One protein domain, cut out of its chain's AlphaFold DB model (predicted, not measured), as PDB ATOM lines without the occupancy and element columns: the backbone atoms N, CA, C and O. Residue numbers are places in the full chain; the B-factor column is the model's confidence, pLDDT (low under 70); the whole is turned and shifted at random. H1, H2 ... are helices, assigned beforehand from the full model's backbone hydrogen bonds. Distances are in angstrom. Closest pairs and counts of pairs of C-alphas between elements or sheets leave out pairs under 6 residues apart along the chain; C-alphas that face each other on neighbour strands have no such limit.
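Overview. This is residues 9 to 111 of the 168 residues of an uncharacterized protein of Aspergillus flavus (strain ATCC 200026 / FGSC A1120 / IAM 13836 / NRRL 3357 / JCM 12722 / SRRC 167) (UniProt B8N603). Two pairs of helices, H1 with H4 and H2 with H3, each pair roughly side by side, come together through H3 packing on the longest helix, H4, whose last part, with the tail after it, sticks out as residues 105 to 111. Two long loops, residues 21 to 36 and 69 to 85, run round the periphery. The printed part has 103 residues with four named helices, H1, H2, H3 and H4 along the chain, and no named strand: an all helix domain. It is compact, with a radius of gyration of the C-alphas of 13.5 A and spans of 38 by 32 by 21 A.

Arrangement. H1, residues 10 to 20, only just touches H2, residues 37 to 50, with 3 pairs of C-alphas within 8 A; Thr 12 and Leu 41 have the closest C-alphas, 7.3 A, and residues 40 to 44 alone of H2 take part. Their tilt is steep, 56 degrees, the same way. H2 and H3, residues 54 to 68, touch as a helical hairpin at a shallow tilt of 22 degrees, opposite ways, closest at the C-alphas of Gln 45 and Ala 57, 4.6 A. H3 and H4, residues 86 to 109, form another helical hairpin, at a tilt of 36 degrees, only just steep; H4 touches H3 with residues 92 to 103 alone, closest at the C-alphas of Ala 59 and Trp 99, 6.2 A. H4 touches H1 with residues 97 to 104 alone, at a shallow tilt of 25 degrees, the same way, closest at the C-alphas of Val 19 and Glu 101, 6.5 A. H1 and H3 are apart. In H1, H2, H3 and H4 every O i to N i+4 pair is within hydrogen-bond range.

Along the chain. H1 begins at C-alpha 10 (46.325, 8.547, -42.000) and is 15.2 A long. H2 measures 20.0 A, H3 21.0 A and H4 34.4 A, ending at C-alpha 109 (33.821, 35.095, -49.051).

Size, cuts and confidence. The C-alphas of Thr 82 and Ala 111, 42.6 A apart, are the two farthest apart. The printed part has no cut. The links H1 to H2 and H3 to H4 are long; H2 to H3 is tight. The model's pLDDT is under 70 at residues 24 to 35 and 110 to 111.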
ATOM      1  N   SER A   9      47.997   8.281 -46.502       72.75
ATOM      2  CA  SER A   9      48.503   8.474 -45.147       72.75
ATOM      3  C   SER A   9      47.383   8.919 -44.207       72.75
ATOM      4  O   SER A   9      46.624   9.851 -44.495       72.75
ATOM      5  N   LEU A  10      47.307   8.264 -43.045       71.38
ATOM      6  CA  LEU A  10      46.325   8.547 -42.000       71.38
ATOM      7  C   LEU A  10      46.342  10.021 -41.555       71.38
ATOM      8  O   LEU A  10      45.287  10.584 -41.264       71.38
ATOM      9  N   THR A  11      47.517  10.654 -41.524       74.56
ATOM     10  CA  THR A  11      47.673  12.061 -41.128       74.56
ATOM     11  C   THR A  11      47.033  12.998 -42.148       74.56
ATOM     12  O   THR A  11      46.255  13.874 -41.777       74.56
ATOM     13  N   THR A  12      47.280  12.772 -43.441       73.56
ATOM     14  CA  THR A  12      46.713  13.589 -44.523       73.56
ATOM     15  C   THR A  12      45.193  13.464 -44.584       73.56
ATOM     16  O   THR A  12      44.501  14.470 -44.720       73.56
ATOM     17  N   VAL A  13      44.659  12.248 -44.406       75.56
ATOM     18  CA  VAL A  13      43.206  12.013 -44.354       75.56
ATOM     19  C   VAL A  13      42.568  12.741 -43.174       75.56
ATOM     20  O   VAL A  13      41.534  13.376 -43.350       75.56
ATOM     21  N   ARG A  14      43.191  12.702 -41.987       78.25
ATOM     22  CA  ARG A  14      42.683  13.419 -40.807       78.25
ATOM     23  C   ARG A  14      42.612  14.923 -41.040       78.25
ATOM     24  O   ARG A  14      41.569  15.508 -40.797       78.25
ATOM     25  N   ILE A  15      43.675  15.536 -41.559       79.00
ATOM     26  CA  ILE A  15      43.684  16.986 -41.813       79.00
ATOM     27  C   ILE A  15      42.651  17.353 -42.887       79.00
ATOM     28  O   ILE A  15      41.962  18.361 -42.750       79.00
ATOM     29  N   LEU A  16      42.488  16.530 -43.927       80.38
ATOM     30  CA  LEU A  16      41.485  16.767 -44.968       80.38
ATOM     31  C   LEU A  16      40.057  16.697 -44.399       80.38
ATOM     32  O   LEU A  16      39.232  17.577 -44.663       80.38
ATOM     33  N   GLU A  17      39.775  15.673 -43.589       83.00
ATOM     34  CA  GLU A  17      38.496  15.511 -42.895       83.00
ATOM     35  C   GLU A  17      38.255  16.657 -41.892       83.00
ATOM     36  O   GLU A  17      37.137  17.167 -41.801       83.00
ATOM     37  N   ASP A  18      39.284  17.108 -41.174       80.69
ATOM     38  CA  ASP A  18      39.167  18.149 -40.154       80.69
ATOM     39  C   ASP A  18      38.992  19.546 -40.759       80.69
ATOM     40  O   ASP A  18      38.084  20.272 -40.336       80.69
ATOM     41  N   VAL A  19      39.796  19.905 -41.764       78.69
ATOM     42  CA  VAL A  19      39.830  21.250 -42.359       78.69
ATOM     43  C   VAL A  19      38.774  21.413 -43.451       78.69
ATOM     44  O   VAL A  19      38.018  22.380 -43.424       78.69
ATOM     45  N   ARG A  20      38.666  20.477 -44.403       82.50
ATOM     46  CA  ARG A  20      37.755  20.608 -45.561       82.50
ATOM     47  C   ARG A  20      36.421  19.892 -45.384       82.50
ATOM     48  O   ARG A  20      35.526  20.084 -46.204       82.50
ATOM     49  N   LYS A  21      36.266  19.064 -44.343       81.81
ATOM     50  CA  LYS A  21      35.086  18.196 -44.142       81.81
ATOM     51  C   LYS A  21      34.821  17.252 -45.326       81.81
ATOM     52  O   LYS A  21      33.705  16.760 -45.482       81.81
ATOM     53  N   ILE A  22      35.842  16.969 -46.140       76.69
ATOM     54  CA  ILE A  22      35.762  16.031 -47.263       76.69
ATOM     55  C   ILE A  22      36.012  14.625 -46.729       76.69
ATOM     56  O   ILE A  22      37.014  14.375 -46.063       76.69
ATOM     57  N   ARG A  23      35.097  13.703 -47.034       75.31
ATOM     58  CA  ARG A  23      35.250  12.276 -46.739       75.31
ATOM     59  C   ARG A  23      35.440  11.533 -48.049       75.31
ATOM     60  O   ARG A  23      34.529  11.510 -48.869       75.31
ATOM     61  N   ILE A  24      36.603  10.916 -48.221       67.06
ATOM     62  CA  ILE A  24      36.845  10.018 -49.347       67.06
ATOM     63  C   ILE A  24      36.452   8.611 -48.889       67.06
ATOM     64  O   ILE A  24      37.123   7.994 -48.057       67.06
ATOM     65  N   GLU A  25      35.313   8.128 -49.374       61.75
ATOM     66  CA  GLU A  25      34.865   6.762 -49.111       61.75
ATOM     67  C   GLU A  25      35.773   5.778 -49.872       61.75
ATOM     68  O   GLU A  25      36.128   6.040 -51.013       61.75
ATOM     69  N   HIS A  26      36.101   4.627 -49.268       58.88
ATOM     70  CA  HIS A  26      36.932   3.550 -49.852       58.88
ATOM     71  C   HIS A  26      38.458   3.777 -49.884       58.88
ATOM     72  O   HIS A  26      39.171   3.048 -50.568       58.88
ATOM     73  N   VAL A  27      38.994   4.708 -49.092       60.78
ATOM     74  CA  VAL A  27      40.451   4.826 -48.913       60.78
ATOM     75  C   VAL A  27      40.967   3.779 -47.926       60.78
ATOM     76  O   VAL A  27      40.542   3.735 -46.766       60.78
ATOM     77  N   GLU A  28      41.936   2.971 -48.358       62.06
ATOM     78  CA  GLU A  28      42.762   2.183 -47.444       62.06
ATOM     79  C   GLU A  28      43.624   3.145 -46.619       62.06
ATOM     80  O   GLU A  28      44.594   3.731 -47.102       62.06
ATOM     81  N   ARG A  29      43.217   3.372 -45.365       64.25
ATOM     82  CA  ARG A  29      43.967   4.206 -44.426       64.25
ATOM     83  C   ARG A  29      45.146   3.407 -43.895       64.25
ATOM     84  O   ARG A  29      44.962   2.456 -43.137       64.25
ATOM     85  N   THR A  30      46.351   3.827 -44.241       59.75
ATOM     86  CA  THR A  30      47.583   3.172 -43.794       59.75
ATOM     87  C   THR A  30      48.421   4.131 -42.964       59.75
ATOM     88  O   THR A  30      48.508   5.322 -43.269       59.75
ATOM     89  N   SER A  31      49.067   3.618 -41.916       56.94
ATOM     90  CA  SER A  31      49.961   4.409 -41.063       56.94
ATOM     91  C   SER A  31      51.240   4.868 -41.781       56.94
ATOM     92  O   SER A  31      51.878   5.800 -41.307       56.94
ATOM     93  N   SER A  32      51.599   4.264 -42.922       55.97
ATOM     94  CA  SER A  32      52.757   4.652 -43.742       55.97
ATOM     95  C   SER A  32      52.484   4.409 -45.228       55.97
ATOM     96  O   SER A  32      52.274   3.251 -45.601       55.97
ATOM     97  N   LEU A  33      52.523   5.441 -46.082       60.22
ATOM     98  CA  LEU A  33      52.592   5.206 -47.530       60.22
ATOM     99  C   LEU A  33      53.198   6.357 -48.333       60.22
ATOM    100  O   LEU A  33      52.525   7.351 -48.584       60.22
ATOM    101  N   GLY A  34      54.448   6.104 -48.744       57.16
ATOM    102  CA  GLY A  34      55.508   7.030 -49.163       57.16
ATOM    103  C   GLY A  34      56.684   6.911 -48.175       57.16
ATOM    104  O   GLY A  34      56.463   6.658 -46.991       57.16
ATOM    105  N   SER A  35      57.940   7.007 -48.633       68.94
ATOM    106  CA  SER A  35      59.115   6.961 -47.738       68.94
ATOM    107  C   SER A  35      59.216   8.202 -46.845       68.94
ATOM    108  O   SER A  35      59.854   8.148 -45.803       68.94
ATOM    109  N   ASN A  36      58.561   9.300 -47.233       81.19
ATOM    110  CA  ASN A  36      58.445  10.538 -46.465       81.19
ATOM    111  C   ASN A  36      57.117  11.259 -46.758       81.19
ATOM    112  O   ASN A  36      56.380  10.909 -47.684       81.19
ATOM    113  N   LEU A  37      56.818  12.297 -45.973       85.44
ATOM    114  CA  LEU A  37      55.568  13.053 -46.051       85.44
ATOM    115  C   LEU A  37      55.293  13.658 -47.439       85.44
ATOM    116  O   LEU A  37      54.143  13.662 -47.872       85.44
ATOM    117  N   LEU A  38      56.317  14.115 -48.167       88.50
ATOM    118  CA  LEU A  38      56.149  14.695 -49.507       88.50
ATOM    119  C   LEU A  38      55.594  13.679 -50.511       88.50
ATOM    120  O   LEU A  38      54.698  14.003 -51.290       88.50
ATOM    121  N   GLN A  39      56.069  12.432 -50.461       86.75
ATOM    122  CA  GLN A  39      55.508  11.358 -51.283       86.75
ATOM    123  C   GLN A  39      54.063  11.045 -50.885       86.75
ATOM    124  O   GLN A  39      53.210  10.882 -51.758       86.75
ATOM    125  N   ASN A  40      53.759  11.041 -49.583       86.38
ATOM    126  CA  ASN A  40      52.390  10.847 -49.097       86.38
ATOM    127  C   ASN A  40      51.445  11.939 -49.643       86.38
ATOM    128  O   ASN A  40      50.311  11.647 -50.024       86.38
ATOM    129  N   LEU A  41      51.907  13.194 -49.693       88.81
ATOM    130  CA  LEU A  41      51.140  14.323 -50.227       88.81
ATOM    131  C   LEU A  41      50.919  14.221 -51.738       88.81
ATOM    132  O   LEU A  41      49.830  14.560 -52.197       88.81
ATOM    133  N   LYS A  42      51.885  13.703 -52.505       89.06
ATOM    134  CA  LYS A  42      51.688  13.403 -53.933       89.06
ATOM    135  C   LYS A  42      50.622  12.340 -54.161       89.06
ATOM    136  O   LYS A  42      49.722  12.533 -54.969       89.06
ATOM    137  N   ILE A  43      50.660  11.252 -53.393       86.38
ATOM    138  CA  ILE A  43      49.631  10.206 -53.484       86.38
ATOM    139  C   ILE A  43      48.251  10.791 -53.135       86.38
ATOM    140  O   ILE A  43      47.253  10.479 -53.789       86.38
ATOM    141  N   ALA A  44      48.185  11.685 -52.142       86.81
ATOM    142  CA  ALA A  44      46.961  12.406 -51.798       86.81
ATOM    143  C   ALA A  44      46.478  13.344 -52.907       86.81
ATOM    144  O   ALA A  44      45.285  13.367 -53.194       86.81
ATOM    145  N   GLN A  45      47.384  14.077 -53.550       90.69
ATOM    146  CA  GLN A  45      47.091  14.935 -54.694       90.69
ATOM    147  C   GLN A  45      46.481  14.133 -55.853       90.69
ATOM    148  O   GLN A  45      45.427  14.518 -56.364       90.69
ATOM    149  N   ASP A  46      47.102  13.017 -56.234       88.69
ATOM    150  CA  ASP A  46      46.619  12.155 -57.319       88.69
ATOM    151  C   ASP A  46      45.246  11.570 -56.982       88.69
ATOM    152  O   ASP A  46      44.303  11.670 -57.764       88.69
ATOM    153  N   THR A  47      45.091  11.074 -55.754       85.56
ATOM    154  CA  THR A  47      43.814  10.540 -55.273       85.56
ATOM    155  C   THR A  47      42.720  11.610 -55.303       85.56
ATOM    156  O   THR A  47      41.620  11.366 -55.789       85.56
ATOM    157  N   LEU A  48      43.004  12.831 -54.842       87.38
ATOM    158  CA  LEU A  48      42.044  13.935 -54.905       87.38
ATOM    159  C   LEU A  48      41.651  14.274 -56.349       87.38
ATOM    160  O   LEU A  48      40.471  14.530 -56.595       87.38
ATOM    161  N   ARG A  49      42.586  14.233 -57.309       90.69
ATOM    162  CA  ARG A  49      42.257  14.401 -58.736       90.69
ATOM    163  C   ARG A  49      41.335  13.296 -59.236       90.69
ATOM    164  O   ARG A  49      40.346  13.612 -59.895       90.69
ATOM    165  N   ASP A  50      41.618  12.043 -58.893       86.88
ATOM    166  CA  ASP A  50      40.829  10.887 -59.330       86.88
ATOM    167  C   ASP A  50      39.384  10.939 -58.808       86.88
ATOM    168  O   ASP A  50      38.443  10.612 -59.533       86.88
ATOM    169  N   TYR A  51      39.186  11.433 -57.582       85.56
ATOM    170  CA  TYR A  51      37.859  11.658 -56.995       85.56
ATOM    171  C   TYR A  51      37.207  12.995 -57.410       85.56
ATOM    172  O   TYR A  51      36.102  13.306 -56.966       85.56
ATOM    173  N   GLY A  52      37.848  13.789 -58.275       87.19
ATOM    174  CA  GLY A  52      37.301  15.041 -58.813       87.19
ATOM    175  C   GLY A  52      37.449  16.272 -57.905       87.19
ATOM    176  O   GLY A  52      36.897  17.332 -58.207       87.19
ATOM    177  N   HIS A  53      38.217  16.174 -56.822       88.44
ATOM    178  CA  HIS A  53      38.558  17.274 -55.913       88.44
ATOM    179  C   HIS A  53      39.741  18.100 -56.448       88.44
ATOM    180  O   HIS A  53      40.795  18.219 -55.821       88.44
ATOM    181  N   PHE A  54      39.575  18.671 -57.647       92.75
ATOM    182  CA  PHE A  54      40.656  19.366 -58.356       92.75
ATOM    183  C   PHE A  54      41.204  20.578 -57.594       92.75
ATOM    184  O   PHE A  54      42.406  20.798 -57.607       92.75
ATOM    185  N   ARG A  55      40.353  21.335 -56.887       93.00
ATOM    186  CA  ARG A  55      40.782  22.529 -56.135       93.00
ATOM    187  C   ARG A  55      41.717  22.172 -54.984       93.00
ATOM    188  O   ARG A  55      42.711  22.852 -54.758       93.00
ATOM    189  N   GLU A  56      41.390  21.114 -54.253       92.00
ATOM    190  CA  GLU A  56      42.202  20.606 -53.151       92.00
ATOM    191  C   GLU A  56      43.512  19.994 -53.660       92.00
ATOM    192  O   GLU A  56      44.554  20.182 -53.031       92.00
ATOM    193  N   ALA A  57      43.474  19.310 -54.807       92.62
ATOM    194  CA  ALA A  57      44.670  18.787 -55.459       92.62
ATOM    195  C   ALA A  57      45.587  19.902 -55.995       92.62
ATOM    196  O   ALA A  57      46.808  19.816 -55.866       92.62
ATOM    197  N   ASP A  58      45.025  20.963 -56.573       94.94
ATOM    198  CA  ASP A  58      45.794  22.124 -57.027       94.94
ATOM    199  C   ASP A  58      46.452  22.831 -55.830       94.94
ATOM    200  O   ASP A  58      47.652  23.079 -55.864       94.94
ATOM    201  N   ALA A  59      45.741  22.999 -54.709       94.19
ATOM    202  CA  ALA A  59      46.338  23.527 -53.478       94.19
ATOM    203  C   ALA A  59      47.496  22.657 -52.949       94.19
ATOM    204  O   ALA A  59      48.519  23.185 -52.520       94.19
ATOM    205  N   LEU A  60      47.390  21.322 -53.017       93.62
ATOM    206  CA  LEU A  60      48.522  20.442 -52.694       93.62
ATOM    207  C   LEU A  60      49.687  20.588 -53.682       93.62
ATOM    208  O   LEU A  60      50.840  20.419 -53.291       93.62
ATOM    209  N   THR A  61      49.408  20.925 -54.942       94.75
ATOM    210  CA  THR A  61      50.446  21.225 -55.938       94.75
ATOM    211  C   THR A  61      51.254  22.446 -55.504       94.75
ATOM    212  O   THR A  61      52.482  22.391 -55.497       94.75
ATOM    213  N   ASP A  62      50.573  23.509 -55.072       94.19
ATOM    214  CA  ASP A  62      51.213  24.737 -54.594       94.19
ATOM    215  C   ASP A  62      52.045  24.492 -53.328       94.19
ATOM    216  O   ASP A  62      53.171  24.981 -53.219       94.19
ATOM    217  N   VAL A  63      51.535  23.672 -52.401       94.00
ATOM    218  CA  VAL A  63      52.291  23.228 -51.219       94.00
ATOM    219  C   VAL A  63      53.565  22.498 -51.637       94.00
ATOM    220  O   VAL A  63      54.642  22.861 -51.176       94.00
ATOM    221  N   LEU A  64      53.476  21.504 -52.525       93.75
ATOM    222  CA  LEU A  64      54.636  20.728 -52.974       93.75
ATOM    223  C   LEU A  64      55.685  21.607 -53.674       93.75
ATOM    224  O   LEU A  64      56.882  21.434 -53.439       93.75
ATOM    225  N   ILE A  65      55.247  22.572 -54.490       93.38
ATOM    226  CA  ILE A  65      56.130  23.563 -55.121       93.38
ATOM    227  C   ILE A  65      56.838  24.402 -54.052       93.38
ATOM    228  O   ILE A  65      58.054  24.574 -54.115       93.38
ATOM    229  N   ASN A  66      56.102  24.892 -53.052       92.69
ATOM    230  CA  ASN A  66      56.659  25.701 -51.971       92.69
ATOM    231  C   ASN A  66      57.649  24.896 -51.107       92.69
ATOM    232  O   ASN A  66      58.744  25.371 -50.803       92.69
ATOM    233  N   CYS A  67      57.330  23.634 -50.807       92.62
ATOM    234  CA  CYS A  67      58.237  22.738 -50.100       92.62
ATOM    235  C   CYS A  67      59.560  22.543 -50.855       92.62
ATOM    236  O   CYS A  67      60.609  22.528 -50.219       92.62
ATOM    237  N   ALA A  68      59.526  22.423 -52.187       91.75
ATOM    238  CA  ALA A  68      60.720  22.240 -53.017       91.75
ATOM    239  C   ALA A  68      61.510  23.539 -53.271       91.75
ATOM    240  O   ALA A  68      62.696  23.494 -53.602       91.75
ATOM    241  N   GLN A  69      60.867  24.702 -53.146       93.31
ATOM    242  CA  GLN A  69      61.486  25.998 -53.407       93.31
ATOM    243  C   GLN A  69      62.586  26.320 -52.385       93.31
ATOM    244  O   GLN A  69      62.496  25.965 -51.214       93.31
ATOM    245  N   LEU A  70      63.637  27.016 -52.830       88.25
ATOM    246  CA  LEU A  70      64.775  27.382 -51.983       88.25
ATOM    247  C   LEU A  70      64.351  28.284 -50.805       88.25
ATOM    248  O   LEU A  70      63.533  29.189 -51.007       88.25
ATOM    249  N   PRO A  71      64.970  28.137 -49.616       87.88
ATOM    250  CA  PRO A  71      64.701  29.004 -48.465       87.88
ATOM    251  C   PRO A  71      64.932  30.493 -48.733       87.88
ATOM    252  O   PRO A  71      64.187  31.337 -48.244       87.88
ATOM    253  N   GLU A  72      65.907  30.828 -49.582       86.69
ATOM    254  CA  GLU A  72      66.190  32.210 -50.002       86.69
ATOM    255  C   GLU A  72      65.029  32.860 -50.774       86.69
ATOM    256  O   GLU A  72      64.942  34.083 -50.859       86.69
ATOM    257  N   LEU A  73      64.120  32.047 -51.319       84.12
ATOM    258  CA  LEU A  73      62.908  32.475 -52.014       84.12
ATOM    259  C   LEU A  73      61.646  32.242 -51.163       84.12
ATOM    260  O   LEU A  73      60.538  32.305 -51.689       84.12
ATOM    261  N   GLY A  74      61.789  31.942 -49.869       81.38
ATOM    262  CA  GLY A  74      60.668  31.700 -48.956       81.38
ATOM    263  C   GLY A  74      60.035  30.306 -49.052       81.38
ATOM    264  O   GLY A  74      58.889  30.154 -48.638       81.38
ATOM    265  N   GLY A  75      60.739  29.319 -49.619       89.12
ATOM    266  CA  GLY A  75      60.346  27.904 -49.579       89.12
ATOM    267  C   GLY A  75      61.051  27.108 -48.472       89.12
ATOM    268  O   GLY A  75      61.776  27.676 -47.657       89.12
ATOM    269  N   LEU A  76      60.871  25.783 -48.450       87.62
ATOM    270  CA  LEU A  76      61.467  24.909 -47.420       87.62
ATOM    271  C   LEU A  76      62.718  24.137 -47.882       87.62
ATOM    272  O   LEU A  76      63.411  23.542 -47.059       87.62
ATOM    273  N   GLY A  77      63.038  24.146 -49.179       89.44
ATOM    274  CA  GLY A  77      64.207  23.467 -49.752       89.44
ATOM    275  C   GLY A  77      64.205  21.942 -49.589       89.44
ATOM    276  O   GLY A  77      65.271  21.327 -49.561       89.44
ATOM    277  N   LEU A  78      63.030  21.331 -49.439       89.88
ATOM    278  CA  LEU A  78      62.862  19.907 -49.160       89.88
ATOM    279  C   LEU A  78      62.869  19.078 -50.446       89.88
ATOM    280  O   LEU A  78      62.478  19.540 -51.518       89.88
ATOM    281  N   THR A  79      63.277  17.815 -50.332       84.69
ATOM    282  CA  THR A  79      63.288  16.876 -51.461       84.69
ATOM    283  C   THR A  79      62.621  15.558 -51.089       84.69
ATOM    284  O   THR A  79      62.722  15.081 -49.964       84.69
ATOM    285  N   GLU A  80      61.974  14.926 -52.066       77.81
ATOM    286  CA  GLU A  80      61.228  13.669 -51.889       77.81
ATOM    287  C   GLU A  80      62.097  12.450 -51.575       77.81
ATOM    288  O   GLU A  80      61.561  11.383 -51.281       77.81
ATOM    289  N   HIS A  81      63.417  12.575 -51.655       75.38
ATOM    290  CA  HIS A  81      64.352  11.468 -51.455       75.38
ATOM    291  C   HIS A  81      65.086  11.535 -50.117       75.38
ATOM    292  O   HIS A  81      65.883  10.648 -49.825       75.38
ATOM    293  N   THR A  82      64.830  12.575 -49.323       78.31
ATOM    294  CA  THR A  82      65.472  12.774 -48.023       78.31
ATOM    295  C   THR A  82      64.461  12.517 -46.914       78.31
ATOM    296  O   THR A  82      63.279  12.843 -47.060       78.31
ATOM    297  N   ASP A  83      64.920  11.923 -45.817       81.06
ATOM    298  CA  ASP A  83      64.125  11.832 -44.598       81.06
ATOM    299  C   ASP A  83      63.953  13.235 -44.012       81.06
ATOM    300  O   ASP A  83      64.908  14.010 -43.921       81.06
ATOM    301  N   LEU A  84      62.717  13.570 -43.658       83.88
ATOM    302  CA  LEU A  84      62.375  14.867 -43.090       83.88
ATOM    303  C   LEU A  84      62.607  14.842 -41.580       83.88
ATOM    304  O   LEU A  84      62.400  13.816 -40.927       83.88
ATOM    305  N   THR A  85      63.044  15.969 -41.018       86.56
ATOM    306  CA  THR A  85      63.042  16.134 -39.558       86.56
ATOM    307  C   THR A  85      61.613  16.314 -39.053       86.56
ATOM    308  O   THR A  85      60.719  16.708 -39.803       86.56
ATOM    309  N   GLU A  86      61.390  16.069 -37.761       85.12
ATOM    310  CA  GLU A  86      60.078  16.281 -37.143       85.12
ATOM    311  C   GLU A  86      59.609  17.739 -37.292       85.12
ATOM    312  O   GLU A  86      58.434  17.981 -37.566       85.12
ATOM    313  N   GLU A  87      60.518  18.721 -37.197       86.62
ATOM    314  CA  GLU A  87      60.153  20.124 -37.424       86.62
ATOM    315  C   GLU A  87      59.722  20.381 -38.873       86.62
ATOM    316  O   GLU A  87      58.757  21.107 -39.105       86.62
ATOM    317  N   GLN A  88      60.405  19.774 -39.849       88.56
ATOM    318  CA  GLN A  88      60.047  19.903 -41.263       88.56
ATOM    319  C   GLN A  88      58.691  19.260 -41.556       88.56
ATOM    320  O   GLN A  88      57.888  19.845 -42.279       88.56
ATOM    321  N   ASP A  89      58.406  18.098 -40.969       87.38
ATOM    322  CA  ASP A  89      57.097  17.454 -41.090       87.38
ATOM    323  C   ASP A  89      55.982  18.350 -40.537       87.38
ATOM    324  O   ASP A  89      54.963  18.555 -41.200       87.38
ATOM    325  N   LEU A  90      56.173  18.930 -39.348       86.38
ATOM    326  CA  LEU A  90      55.197  19.841 -38.745       86.38
ATOM    327  C   LEU A  90      54.972  21.095 -39.595       86.38
ATOM    328  O   LEU A  90      53.822  21.498 -39.781       86.38
ATOM    329  N   GLU A  91      56.037  21.677 -40.143       89.75
ATOM    330  CA  GLU A  91      55.951  22.858 -41.006       89.75
ATOM    331  C   GLU A  91      55.191  22.554 -42.305       89.75
ATOM    332  O   GLU A  91      54.312  23.311 -42.721       89.75
ATOM    333  N   VAL A  92      55.454  21.399 -42.924       90.81
ATOM    334  CA  VAL A  92      54.726  20.945 -44.116       90.81
ATOM    335  C   VAL A  92      53.244  20.727 -43.798       90.81
ATOM    336  O   VAL A  92      52.380  21.165 -44.560       90.81
ATOM    337  N   LEU A  93      52.915  20.087 -42.671       89.88
ATOM    338  CA  LEU A  93      51.522  19.888 -42.251       89.88
ATOM    339  C   LEU A  93      50.817  21.218 -41.959       89.88
ATOM    340  O   LEU A  93      49.650  21.388 -42.327       89.88
ATOM    341  N   PHE A  94      51.519  22.167 -41.338       90.00
ATOM    342  CA  PHE A  94      51.019  23.519 -41.132       90.00
ATOM    343  C   PHE A  94      50.697  24.189 -42.471       90.00
ATOM    344  O   PHE A  94      49.575  24.665 -42.656       90.00
ATOM    345  N   LEU A  95      51.617  24.135 -43.437       91.38
ATOM    346  CA  LEU A  95      51.426  24.709 -44.767       91.38
ATOM    347  C   LEU A  95      50.214  24.093 -45.485       91.38
ATOM    348  O   LEU A  95      49.366  24.830 -45.991       91.38
ATOM    349  N   VAL A  96      50.065  22.763 -45.462       92.62
ATOM    350  CA  VAL A  96      48.878  22.068 -46.004       92.62
ATOM    351  C   VAL A  96      47.592  22.595 -45.364       92.62
ATOM    352  O   VAL A  96      46.639  22.938 -46.069       92.62
ATOM    353  N   SER A  97      47.561  22.693 -44.032       88.75
ATOM    354  CA  SER A  97      46.380  23.174 -43.311       88.75
ATOM    355  C   SER A  97      46.032  24.625 -43.665       88.75
ATOM    356  O   SER A  97      44.859  24.943 -43.861       88.75
ATOM    357  N   ALA A  98      47.044  25.483 -43.830       90.06
ATOM    358  CA  ALA A  98      46.873  26.885 -44.181       90.06
ATOM    359  C   ALA A  98      46.291  27.056 -45.592       90.06
ATOM    360  O   ALA A  98      45.342  27.818 -45.776       90.06
ATOM    361  N   TRP A  99      46.798  26.313 -46.579       93.50
ATOM    362  CA  TRP A  99      46.280  26.355 -47.950       93.50
ATOM    363  C   TRP A  99      44.837  25.851 -48.047       93.50
ATOM    364  O   TRP A  99      44.004  26.453 -48.728       93.50
ATOM    365  N   TRP A 100      44.496  24.781 -47.332       92.12
ATOM    366  CA  TRP A 100      43.116  24.303 -47.290       92.12
ATOM    367  C   TRP A 100      42.174  25.244 -46.532       92.12
ATOM    368  O   TRP A 100      41.035  25.432 -46.967       92.12
ATOM    369  N   GLU A 101      42.627  25.898 -45.462       87.69
ATOM    370  CA  GLU A 101      41.830  26.937 -44.799       87.69
ATOM    371  C   GLU A 101      41.667  28.184 -45.682       87.69
ATOM    372  O   GLU A 101      40.606  28.807 -45.682       87.69
ATOM    373  N   ALA A 102      42.653  28.515 -46.518       88.31
ATOM    374  CA  ALA A 102      42.506  29.567 -47.519       88.31
ATOM    375  C   ALA A 102      41.398  29.233 -48.537       88.31
ATOM    376  O   ALA A 102      40.611  30.114 -48.894       88.31
ATOM    377  N   LEU A 103      41.254  27.964 -48.944       91.12
ATOM    378  CA  LEU A 103      40.117  27.528 -49.767       91.12
ATOM    379  C   LEU A 103      38.779  27.678 -49.028       91.12
ATOM    380  O   LEU A 103      37.822  28.170 -49.628       91.12
ATOM    381  N   ASN A 104      38.712  27.317 -47.740       87.88
ATOM    382  CA  ASN A 104      37.522  27.549 -46.910       87.88
ATOM    383  C   ASN A 104      37.175  29.041 -46.839       87.88
ATOM    384  O   ASN A 104      36.013  29.416 -46.979       87.88
ATOM    385  N   SER A 105      38.179  29.896 -46.648       83.88
ATOM    386  CA  SER A 105      38.013  31.347 -46.619       83.88
ATOM    387  C   SER A 105      37.457  31.873 -47.943       83.88
ATOM    388  O   SER A 105      36.463  32.596 -47.956       83.88
ATOM    389  N   ALA A 106      38.013  31.423 -49.072       85.69
ATOM    390  CA  ALA A 106      37.526  31.784 -50.401       85.69
ATOM    391  C   ALA A 106      36.092  31.289 -50.673       85.69
ATOM    392  O   ALA A 106      35.342  31.943 -51.401       85.69
ATOM    393  N   ASP A 107      35.705  30.142 -50.109       84.44
ATOM    394  CA  ASP A 107      34.334  29.628 -50.186       84.44
ATOM    395  C   ASP A 107      33.371  30.491 -49.347       84.44
ATOM    396  O   ASP A 107      32.296  30.849 -49.834       84.44
ATOM    397  N   ARG A 108      33.770  30.898 -48.129       79.12
ATOM    398  CA  ARG A 108      32.985  31.796 -47.257       79.12
ATOM    399  C   ARG A 108      32.799  33.184 -47.868       79.12
ATOM    400  O   ARG A 108      31.676  33.676 -47.893       79.12
ATOM    401  N   ALA A 109      33.852  33.760 -48.446       75.50
ATOM    402  CA  ALA A 109      33.821  35.095 -49.051       75.50
ATOM    403  C   ALA A 109      32.806  35.233 -50.207       75.50
ATOM    404  O   ALA A 109      32.369  36.331 -50.535       75.50
ATOM    405  N   LYS A 110      32.409  34.126 -50.850       68.12
ATOM    406  CA  LYS A 110      31.416  34.143 -51.942       68.12
ATOM    407  C   LYS A 110      29.968  34.136 -51.452       68.12
ATOM    408  O   LYS A 110      29.059  34.387 -52.245       68.12
ATOM    409  N   ALA A 111      29.729  33.818 -50.183       65.75
ATOM    410  CA  ALA A 111      28.389  33.672 -49.640       65.75
ATOM    411  C   ALA A 111      27.869  35.018 -49.120       65.75
ATOM    412  O   ALA A 111      27.950  35.316 -47.933       65.75
TER     413      ALA A 111